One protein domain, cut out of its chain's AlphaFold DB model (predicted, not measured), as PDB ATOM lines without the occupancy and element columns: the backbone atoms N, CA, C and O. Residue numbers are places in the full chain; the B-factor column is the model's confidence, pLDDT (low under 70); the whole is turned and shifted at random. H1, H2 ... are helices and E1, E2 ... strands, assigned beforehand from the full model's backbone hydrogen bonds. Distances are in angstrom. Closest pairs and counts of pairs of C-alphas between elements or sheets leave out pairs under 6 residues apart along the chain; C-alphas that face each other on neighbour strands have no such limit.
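What this domain is: This is residues 16 to 90 of the 91 residues of an uncharacterized protein of Candidatus Curtissbacteria bacterium RIFCSPHIGHO2_02_FULL_42_15 (UniProt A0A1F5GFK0). A small three-stranded sheet has one face covered by a long helical hairpin, H1 and H2, whose linked ends reach beyond the sheet; its other face is bare. The printed part has 75 residues, with E1, E2, E3, H1 and H2 in order, class mixed. The sheet E1 - E2 - E3 is a meander, each strand the antiparallel neighbour of the one before. It is only just compact, close to loose: radius of gyration of the C-alphas 13.5 A, spans 44 by 18 by 17 A.

Where its parts are: E1, residues 16 to 19, begins at C-alpha (230.115, 146.560, 123.508) and spans 10.1 A. E2, residues 22 to 26, spans 13.2 A; E3, residues 31 to 35, 13.5 A. H1, residues 42 to 64, spans 34.7 A; H2, residues 69 to 88, spans 29.1 A, ending at C-alpha (222.011, 152.284, 127.914).

How they stand to each other: Within hydrogen-bond range are N 17 and O 24, 2.8 A, in hairpin E1 and E2, and N 23 and O 34, 2.8 A, in hairpin E2 and E3. H1 runs along E2, at 7 degrees on the local plane. H2, on the same face, runs slantwise to E1, at 34 degrees on the local plane. H1 touches H2 with residues 54 to 62 alone, closest C-alphas Glu 62 and Ser 75, 4.8 A, at a shallow tilt of 29 degrees, opposite ways. O i to N i+4 pairs within range: 16 of 19 in H1, 15 of 16 in H2.

The domain as a whole: The farthest C-alphas, Lys 38 and Thr 68, are 43.9 A apart. The printed part has no cut and no long link. pLDDT is under 70 at residues 61 to 76 and 89 to 90.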
ATOM      1  N   GLU A  16     230.930 147.028 124.630       88.56
ATOM      2  CA  GLU A  16     230.115 146.560 123.508       88.56
ATOM      3  C   GLU A  16     228.661 147.001 123.707       88.56
ATOM      4  O   GLU A  16     228.087 146.806 124.776       88.56
ATOM      5  N   TRP A  17     228.070 147.583 122.664       89.38
ATOM      6  CA  TRP A  17     226.710 148.120 122.677       89.38
ATOM      7  C   TRP A  17     225.965 147.745 121.408       89.38
ATOM      8  O   TRP A  17     226.558 147.606 120.334       89.38
ATOM      9  N   ARG A  18     224.639 147.656 121.512       88.69
ATOM     10  CA  ARG A  18     223.762 147.444 120.366       88.69
ATOM     11  C   ARG A  18     222.856 148.650 120.174       88.69
ATOM     12  O   ARG A  18     222.083 148.992 121.050       88.69
ATOM     13  N   VAL A  19     222.920 149.266 118.999       86.06
ATOM     14  CA  VAL A  19     222.107 150.436 118.649       86.06
ATOM     15  C   VAL A  19     221.319 150.110 117.387       86.06
ATOM     16  O   VAL A  19     221.824 150.159 116.261       86.06
ATOM     17  N   GLY A  20     220.065 149.696 117.572       86.06
ATOM     18  CA  GLY A  20     219.252 149.137 116.494       86.06
ATOM     19  C   GLY A  20     219.900 147.885 115.883       86.06
ATOM     20  O   GLY A  20     220.100 146.873 116.557       86.06
ATOM     21  N   SER A  21     220.223 147.942 114.588       91.56
ATOM     22  CA  SER A  21     220.880 146.842 113.863       91.56
ATOM     23  C   SER A  21     222.413 146.909 113.889       91.56
ATOM     24  O   SER A  21     223.053 146.122 113.193       91.56
ATOM     25  N   TRP A  22     223.008 147.842 114.635       92.50
ATOM     26  CA  TRP A  22     224.458 148.027 114.717       92.50
ATOM     27  C   TRP A  22     225.009 147.503 116.036       92.50
ATOM     28  O   TRP A  22     224.444 147.779 117.091       92.50
ATOM     29  N   ASN A  23     226.135 146.800 115.967       91.62
ATOM     30  CA  ASN A  23     226.965 146.478 117.119       91.62
ATOM     31  C   ASN A  23     228.159 147.430 117.122       91.62
ATOM     32  O   ASN A  23     228.885 147.521 116.130       91.62
ATOM     33  N   VAL A  24     228.348 148.138 118.225       90.75
ATOM     34  CA  VAL A  24     229.451 149.071 118.445       90.75
ATOM     35  C   VAL A  24     230.368 148.450 119.485       90.75
ATOM     36  O   VAL A  24     229.899 148.008 120.527       90.75
ATOM     37  N   ARG A  25     231.665 148.401 119.204       89.19
ATOM     38  CA  ARG A  25     232.688 147.853 120.095       89.19
ATOM     39  C   ARG A  25     233.758 148.891 120.339       89.19
ATOM     40  O   ARG A  25     234.213 149.529 119.394       89.19
ATOM     41  N   GLN A  26     234.164 149.035 121.588       84.62
ATOM     42  CA  GLN A  26     235.372 149.752 121.960       84.62
ATOM     43  C   GLN A  26     236.485 148.735 122.195       84.62
ATOM     44  O   GLN A  26     236.383 147.873 123.071       84.62
ATOM     45  N   GLU A  27     237.529 148.849 121.393       83.94
ATOM     46  CA  GLU A  27     238.794 148.132 121.518       83.94
ATOM     47  C   GLU A  27     239.789 149.007 122.303       83.94
ATOM     48  O   GLU A  27     239.412 150.041 122.864       83.94
ATOM     49  N   GLU A  28     241.049 148.592 122.417       74.06
ATOM     50  CA  GLU A  28     242.011 149.289 123.272       74.06
ATOM     51  C   GLU A  28     242.343 150.685 122.738       74.06
ATOM     52  O   GLU A  28     242.471 151.623 123.525       74.06
ATOM     53  N   LEU A  29     242.435 150.847 121.414       72.81
ATOM     54  CA  LEU A  29     242.731 152.135 120.774       72.81
ATOM     55  C   LEU A  29     241.730 152.530 119.678       72.81
ATOM     56  O   LEU A  29     241.862 153.601 119.080       72.81
ATOM     57  N   SER A  30     240.733 151.690 119.409       79.25
ATOM     58  CA  SER A  30     239.786 151.856 118.305       79.25
ATOM     59  C   SER A  30     238.333 151.663 118.721       79.25
ATOM     60  O   SER A  30     238.003 151.091 119.757       79.25
ATOM     61  N   PHE A  31     237.441 152.131 117.848       85.50
ATOM     62  CA  PHE A  31     236.034 151.763 117.873       85.50
ATOM     63  C   PHE A  31     235.682 151.000 116.596       85.50
ATOM     64  O   PHE A  31     235.926 151.478 115.487       85.50
ATOM     65  N   GLY A  32     235.081 149.827 116.760       88.56
ATOM     66  CA  GLY A  32     234.514 149.023 115.685       88.56
ATOM     67  C   GLY A  32     233.003 149.216 115.602       88.56
ATOM     68  O   GLY A  32     232.311 149.216 116.616       88.56
ATOM     69  N   VAL A  33     232.464 149.351 114.390       91.69
ATOM     70  CA  VAL A  33     231.014 149.425 114.154       91.69
ATOM     71  C   VAL A  33     230.639 148.406 113.085       91.69
ATOM     72  O   VAL A  33     231.117 148.473 111.954       91.69
ATOM     73  N   VAL A  34     229.780 147.449 113.441       92.62
ATOM     74  CA  VAL A  34     229.401 146.321 112.582       92.62
ATOM     75  C   VAL A  34     227.890 146.279 112.402       92.62
ATOM     76  O   VAL A  34     227.132 146.288 113.370       92.62
ATOM     77  N   PHE A  35     227.437 146.194 111.152       93.06
ATOM     78  CA  PHE A  35     226.023 146.006 110.841       93.06
ATOM     79  C   PHE A  35     225.626 144.533 111.000       93.06
ATOM     80  O   PHE A  35     226.203 143.664 110.353       93.06
ATOM     81  N   ALA A  36     224.610 144.258 111.815       89.69
ATOM     82  CA  ALA A  36     224.081 142.916 112.075       89.69
ATOM     83  C   ALA A  36     222.706 142.658 111.421       89.69
ATOM     84  O   ALA A  36     222.079 141.626 111.662       89.69
ATOM     85  N   GLY A  37     222.200 143.594 110.611       87.44
ATOM     86  CA  GLY A  37     220.922 143.451 109.912       87.44
ATOM     87  C   GLY A  37     221.033 142.709 108.574       87.44
ATOM     88  O   GLY A  37     222.101 142.586 107.982       87.44
ATOM     89  N   LYS A  38     219.892 142.251 108.039       89.56
ATOM     90  CA  LYS A  38     219.831 141.604 106.709       89.56
ATOM     91  C   LYS A  38     219.974 142.598 105.551       89.56
ATOM     92  O   LYS A  38     220.516 142.253 104.506       89.56
ATOM     93  N   LYS A  39     219.427 143.806 105.709       91.06
ATOM     94  CA  LYS A  39     219.470 144.911 104.738       91.06
ATOM     95  C   LYS A  39     219.434 146.236 105.489       91.06
ATOM     96  O   LYS A  39     218.710 146.345 106.472       91.06
ATOM     97  N   ILE A  40     220.165 147.230 104.992       91.19
ATOM     98  CA  ILE A  40     220.194 148.578 105.572       91.19
ATOM     99  C   ILE A  40     218.901 149.320 105.219       91.19
ATOM    100  O   ILE A  40     218.610 149.546 104.042       91.19
ATOM    101  N   SER A  41     218.147 149.735 106.236       90.75
ATOM    102  CA  SER A  41     216.997 150.633 106.099       90.75
ATOM    103  C   SER A  41     217.389 152.103 106.311       90.75
ATOM    104  O   SER A  41     218.503 152.422 106.728       90.75
ATOM    105  N   LYS A  42     216.454 153.034 106.066       89.88
ATOM    106  CA  LYS A  42     216.658 154.458 106.385       89.88
ATOM    107  C   LYS A  42     216.898 154.678 107.886       89.88
ATOM    108  O   LYS A  42     217.767 155.468 108.234       89.88
ATOM    109  N   LYS A  43     216.184 153.948 108.754       87.00
ATOM    110  CA  LYS A  43     216.363 154.015 110.213       87.00
ATOM    111  C   LYS A  43     217.777 153.591 110.617       87.00
ATOM    112  O   LYS A  43     218.385 154.243 111.457       87.00
ATOM    113  N   ASP A  44     218.320 152.556 109.976       89.75
ATOM    114  CA  ASP A  44     219.681 152.086 110.258       89.75
ATOM    115  C   ASP A  44     220.745 153.105 109.829       89.75
ATOM    116  O   ASP A  44     221.763 153.231 110.501       89.75
ATOM    117  N   ARG A  45     220.517 153.860 108.744       89.50
ATOM    118  CA  ARG A  45     221.427 154.943 108.333       89.50
ATOM    119  C   ARG A  45     221.450 156.077 109.350       89.50
ATOM    120  O   ARG A  45     222.526 156.493 109.751       89.50
ATOM    121  N   THR A  46     220.279 156.513 109.813       90.50
ATOM    122  CA  THR A  46     220.187 157.538 110.864       90.50
ATOM    123  C   THR A  46     220.850 157.065 112.158       90.50
ATOM    124  O   THR A  46     221.601 157.818 112.765       90.50
ATOM    125  N   ALA A  47     220.655 155.800 112.544       87.81
ATOM    126  CA  ALA A  47     221.346 155.228 113.696       87.81
ATOM    127  C   ALA A  47     222.876 155.261 113.526       87.81
ATOM    128  O   ALA A  47     223.580 155.644 114.454       87.81
ATOM    129  N   LEU A  48     223.395 154.930 112.337       91.88
ATOM    130  CA  LEU A  48     224.831 155.001 112.054       91.88
ATOM    131  C   LEU A  48     225.379 156.432 112.152       91.88
ATOM    132  O   LEU A  48     226.461 156.632 112.704       91.88
ATOM    133  N   GLU A  49     224.649 157.421 111.635       92.19
ATOM    134  CA  GLU A  49     225.022 158.838 111.742       92.19
ATOM    135  C   GLU A  49     225.118 159.267 113.213       92.19
ATOM    136  O   GLU A  49     226.116 159.869 113.619       92.19
ATOM    137  N   THR A  50     224.134 158.888 114.034       89.31
ATOM    138  CA  THR A  50     224.145 159.147 115.478       89.31
ATOM    139  C   THR A  50     225.323 158.463 116.169       89.31
ATOM    140  O   THR A  50     226.079 159.139 116.861       89.31
ATOM    141  N   ILE A  51     225.534 157.160 115.940       90.56
ATOM    142  CA  ILE A  51     226.676 156.407 116.490       90.56
ATOM    143  C   ILE A  51     227.987 157.113 116.138       90.56
ATOM    144  O   ILE A  51     228.804 157.379 117.014       90.56
ATOM    145  N   THR A  52     228.169 157.490 114.872       89.88
ATOM    146  CA  THR A  52     229.397 158.142 114.403       89.88
ATOM    147  C   THR A  52     229.649 159.466 115.129       89.88
ATOM    148  O   THR A  52     230.772 159.726 115.561       89.88
ATOM    149  N   MET A  53     228.619 160.299 115.318       90.62
ATOM    150  CA  MET A  53     228.763 161.551 116.070       90.62
ATOM    151  C   MET A  53     229.128 161.319 117.539       90.62
ATOM    152  O   MET A  53     229.975 162.037 118.078       90.62
ATOM    153  N   LEU A  54     228.519 160.320 118.181       87.69
ATOM    154  CA  LEU A  54     228.814 159.969 119.570       87.69
ATOM    155  C   LEU A  54     230.263 159.494 119.722       87.69
ATOM    156  O   LEU A  54     230.970 159.981 120.600       87.69
ATOM    157  N   LEU A  55     230.753 158.649 118.812       87.25
ATOM    158  CA  LEU A  55     232.144 158.181 118.824       87.25
ATOM    159  C   LEU A  55     233.146 159.321 118.590       87.25
ATOM    160  O   LEU A  55     234.143 159.420 119.303       87.25
ATOM    161  N   ILE A  56     232.870 160.238 117.654       85.75
ATOM    162  CA  ILE A  56     233.704 161.439 117.447       85.75
ATOM    163  C   ILE A  56     233.756 162.291 118.719       85.75
ATOM    164  O   ILE A  56     234.796 162.867 119.041       85.75
ATOM    165  N   THR A  57     232.634 162.398 119.428       84.12
ATOM    166  CA  THR A  57     232.532 163.170 120.671       84.12
ATOM    167  C   THR A  57     233.341 162.510 121.780       84.12
ATOM    168  O   THR A  57     234.160 163.181 122.404       84.12
ATOM    169  N   ALA A  58     233.202 161.193 121.944       80.50
ATOM    170  CA  ALA A  58     233.990 160.398 122.875       80.50
ATOM    171  C   ALA A  58     235.501 160.571 122.629       80.50
ATOM    172  O   ALA A  58     236.231 160.915 123.551       80.50
ATOM    173  N   CYS A  59     235.959 160.500 121.372       76.38
ATOM    174  CA  CYS A  59     237.367 160.723 121.007       76.38
ATOM    175  C   CYS A  59     237.856 162.163 121.271       76.38
ATOM    176  O   CYS A  59     239.052 162.413 121.421       76.38
ATOM    177  N   LYS A  60     236.958 163.158 121.274       76.44
ATOM    178  CA  LYS A  60     237.310 164.553 121.592       76.44
ATOM    179  C   LYS A  60     237.449 164.781 123.092       76.44
ATOM    180  O   LYS A  60     238.302 165.581 123.470       76.44
ATOM    181  N   LEU A  61     236.675 164.073 123.921       68.06
ATOM    182  CA  LEU A  61     236.854 164.083 125.378       68.06
ATOM    183  C   LEU A  61     238.267 163.623 125.763       68.06
ATOM    184  O   LEU A  61     238.842 164.140 126.715       68.06
ATOM    185  N   GLU A  62     238.874 162.737 124.971       60.25
ATOM    186  CA  GLU A  62     240.235 162.255 125.217       60.25
ATOM    187  C   GLU A  62     241.331 163.314 125.008       60.25
ATOM    188  O   GLU A  62     242.412 163.187 125.581       60.25
ATOM    189  N   LYS A  63     241.079 164.365 124.211       55.50
ATOM    190  CA  LYS A  63     242.083 165.388 123.854       55.50
ATOM    191  C   LYS A  63     242.221 166.526 124.870       55.50
ATOM    192  O   LYS A  63     243.131 167.339 124.720       55.50
ATOM    193  N   SER A  64     241.334 166.619 125.860       53.03
ATOM    194  CA  SER A  64     241.335 167.723 126.829       53.03
ATOM    195  C   SER A  64     242.331 167.555 127.978       53.03
ATOM    196  O   SER A  64     242.589 168.535 128.672       53.03
ATOM    197  N   ASP A  65     242.942 166.378 128.146       48.84
ATOM    198  CA  ASP A  65     243.945 166.146 129.186       48.84
ATOM    199  C   ASP A  65     245.364 166.106 128.621       48.84
ATOM    200  O   ASP A  65     245.693 165.358 127.698       48.84
ATOM    201  N   SER A  66     246.230 166.933 129.205       47.25
ATOM    202  CA  SER A  66     247.668 166.948 128.958       47.25
ATOM    203  C   SER A  66     248.251 165.541 129.119       47.25
ATOM    204  O   SER A  66     248.222 164.960 130.204       47.25
ATOM    205  N   VAL A  67     248.765 165.005 128.011       51.34
ATOM    206  CA  VAL A  67     249.196 163.616 127.829       51.34
ATOM    207  C   VAL A  67     250.303 163.230 128.816       51.34
ATOM    208  O   VAL A  67     251.491 163.420 128.568       51.34
ATOM    209  N   THR A  68     249.910 162.618 129.927       51.62
ATOM    210  CA  THR A  68     250.726 161.648 130.667       51.62
ATOM    211  C   THR A  68     250.130 160.260 130.412       51.62
ATOM    212  O   THR A  68     248.942 160.142 130.121       51.62
ATOM    213  N   LYS A  69     250.931 159.186 130.454       49.12
ATOM    214  CA  LYS A  69     250.453 157.817 130.153       49.12
ATOM    215  C   LYS A  69     249.331 157.338 131.094       49.12
ATOM    216  O   LYS A  69     248.536 156.500 130.689       49.12
ATOM    217  N   GLU A  70     249.219 157.909 132.294       51.62
ATOM    218  CA  GLU A  70     248.069 157.708 133.193       51.62
ATOM    219  C   GLU A  70     246.791 158.407 132.688       51.62
ATOM    220  O   GLU A  70     245.683 157.906 132.873       51.62
ATOM    221  N   GLY A  71     246.939 159.515 131.956       51.78
ATOM    222  CA  GLY A  71     245.842 160.237 131.317       51.78
ATOM    223  C   GLY A  71     245.148 159.445 130.205       51.78
ATOM    224  O   GLY A  71     243.927 159.504 130.113       51.78
ATOM    225  N   SER A  72     245.871 158.648 129.404       52.59
ATOM    226  CA  SER A  72     245.258 157.907 128.280       52.59
ATOM    227  C   SER A  72     244.290 156.814 128.756       52.59
ATOM    228  O   SER A  72     243.186 156.721 128.227       52.59
ATOM    229  N   LEU A  73     244.648 156.061 129.803       56.41
ATOM    230  CA  LEU A  73     243.750 155.079 130.428       56.41
ATOM    231  C   LEU A  73     242.518 155.759 131.052       56.41
ATOM    232  O   LEU A  73     241.405 155.248 130.935       56.41
ATOM    233  N   SER A  74     242.693 156.940 131.659       63.78
ATOM    234  CA  SER A  74     241.582 157.713 132.234       63.78
ATOM    235  C   SER A  74     240.619 158.261 131.171       63.78
ATOM    236  O   SER A  74     239.412 158.329 131.388       63.78
ATOM    237  N   SER A  75     241.128 158.652 130.001       64.06
ATOM    238  CA  SER A  75     240.331 159.166 128.883       64.06
ATOM    239  C   SER A  75     239.473 158.080 128.240       64.06
ATOM    240  O   SER A  75     238.281 158.290 128.025       64.06
ATOM    241  N   GLN A  76     240.047 156.895 128.034       68.31
ATOM    242  CA  GLN A  76     239.336 155.743 127.483       68.31
ATOM    243  C   GLN A  76     238.243 155.233 128.422       68.31
ATOM    244  O   GLN A  76     237.155 154.880 127.965       68.31
ATOM    245  N   LEU A  77     238.515 155.222 129.733       72.06
ATOM    246  CA  LEU A  77     237.527 154.858 130.744       72.06
ATOM    247  C   LEU A  77     236.355 155.846 130.746       72.06
ATOM    248  O   LEU A  77     235.209 155.416 130.713       72.06
ATOM    249  N   ARG A  78     236.626 157.155 130.668       72.81
ATOM    250  CA  ARG A  78     235.581 158.192 130.580       72.81
ATOM    251  C   ARG A  78     234.761 158.103 129.298       72.81
ATOM    252  O   ARG A  78     233.547 158.271 129.343       72.81
ATOM    253  N   ALA A  79     235.402 157.824 128.162       75.94
ATOM    254  CA  ALA A  79     234.703 157.571 126.906       75.94
ATOM    255  C   ALA A  79     233.766 156.358 127.031       75.94
ATOM    256  O   ALA A  79     232.612 156.440 126.622       75.94
ATOM    257  N   ASN A  80     234.231 155.272 127.654       80.12
ATOM    258  CA  ASN A  80     233.434 154.072 127.902       80.12
ATOM    259  C   ASN A  80     232.258 154.344 128.857       80.12
ATOM    260  O   ASN A  80     231.119 154.029 128.535       80.12
ATOM    261  N   GLU A  81     232.501 154.981 130.004       82.38
ATOM    262  CA  GLU A  81     231.462 155.363 130.972       82.38
ATOM    263  C   GLU A  81     230.401 156.271 130.342       82.38
ATOM    264  O   GLU A  81     229.203 156.057 130.532       82.38
ATOM    265  N   TRP A  82     230.826 157.249 129.539       83.50
ATOM    266  CA  TRP A  82     229.912 158.137 128.831       83.50
ATOM    267  C   TRP A  82     229.096 157.394 127.769       83.50
ATOM    268  O   TRP A  82     227.875 157.546 127.727       83.50
ATOM    269  N   LEU A  83     229.736 156.553 126.947       84.56
ATOM    270  CA  LEU A  83     229.040 155.734 125.950       84.56
ATOM    271  C   LEU A  83     228.088 154.727 126.608       84.56
ATOM    272  O   LEU A  83     226.999 154.518 126.083       84.56
ATOM    273  N   ASN A  84     228.436 154.168 127.772       84.75
ATOM    274  CA  ASN A  84     227.530 153.337 128.564       84.75
ATOM    275  C   ASN A  84     226.292 154.118 128.996       84.75
ATOM    276  O   ASN A  84     225.193 153.605 128.824       84.75
ATOM    277  N   GLY A  85     226.443 155.343 129.508       83.38
ATOM    278  CA  GLY A  85     225.297 156.192 129.844       83.38
ATOM    279  C   GLY A  85     224.414 156.451 128.624       83.38
ATOM    280  O   GLY A  85     223.234 156.117 128.622       83.38
ATOM    281  N   VAL A  86     225.016 156.938 127.535       83.75
ATOM    282  CA  VAL A  86     224.276 157.314 126.325       83.75
ATOM    283  C   VAL A  86     223.581 156.120 125.672       83.75
ATOM    284  O   VAL A  86     222.417 156.227 125.294       83.75
ATOM    285  N   PHE A  87     224.266 154.991 125.489       81.94
ATOM    286  CA  PHE A  87     223.673 153.845 124.800       81.94
ATOM    287  C   PHE A  87     222.719 153.041 125.684       81.94
ATOM    288  O   PHE A  87     221.756 152.507 125.146       81.94
ATOM    289  N   SER A  88     222.920 153.004 127.007       75.06
ATOM    290  CA  SER A  88     222.011 152.284 127.914       75.06
ATOM    291  C   SER A  88     220.722 153.055 128.212       75.06
ATOM    292  O   SER A  88     219.726 152.440 128.564       75.06
ATOM    293  N   GLU A  89     220.706 154.383 128.064       61.53
ATOM    294  CA  GLU A  89     219.472 155.186 128.163       61.53
ATOM    295  C   GLU A  89     218.569 155.074 126.916       61.53
ATOM    296  O   GLU A  89     217.444 155.570 126.928       61.53
ATOM    297  N   ASN A  90     219.050 154.451 125.832       52.88
ATOM    298  CA  ASN A  90     218.337 154.324 124.553       52.88
ATOM    299  C   ASN A  90     217.752 152.916 124.283       52.88
ATOM    300  O   ASN A  90     217.235 152.698 123.180       52.88
TER     301      ASN A  90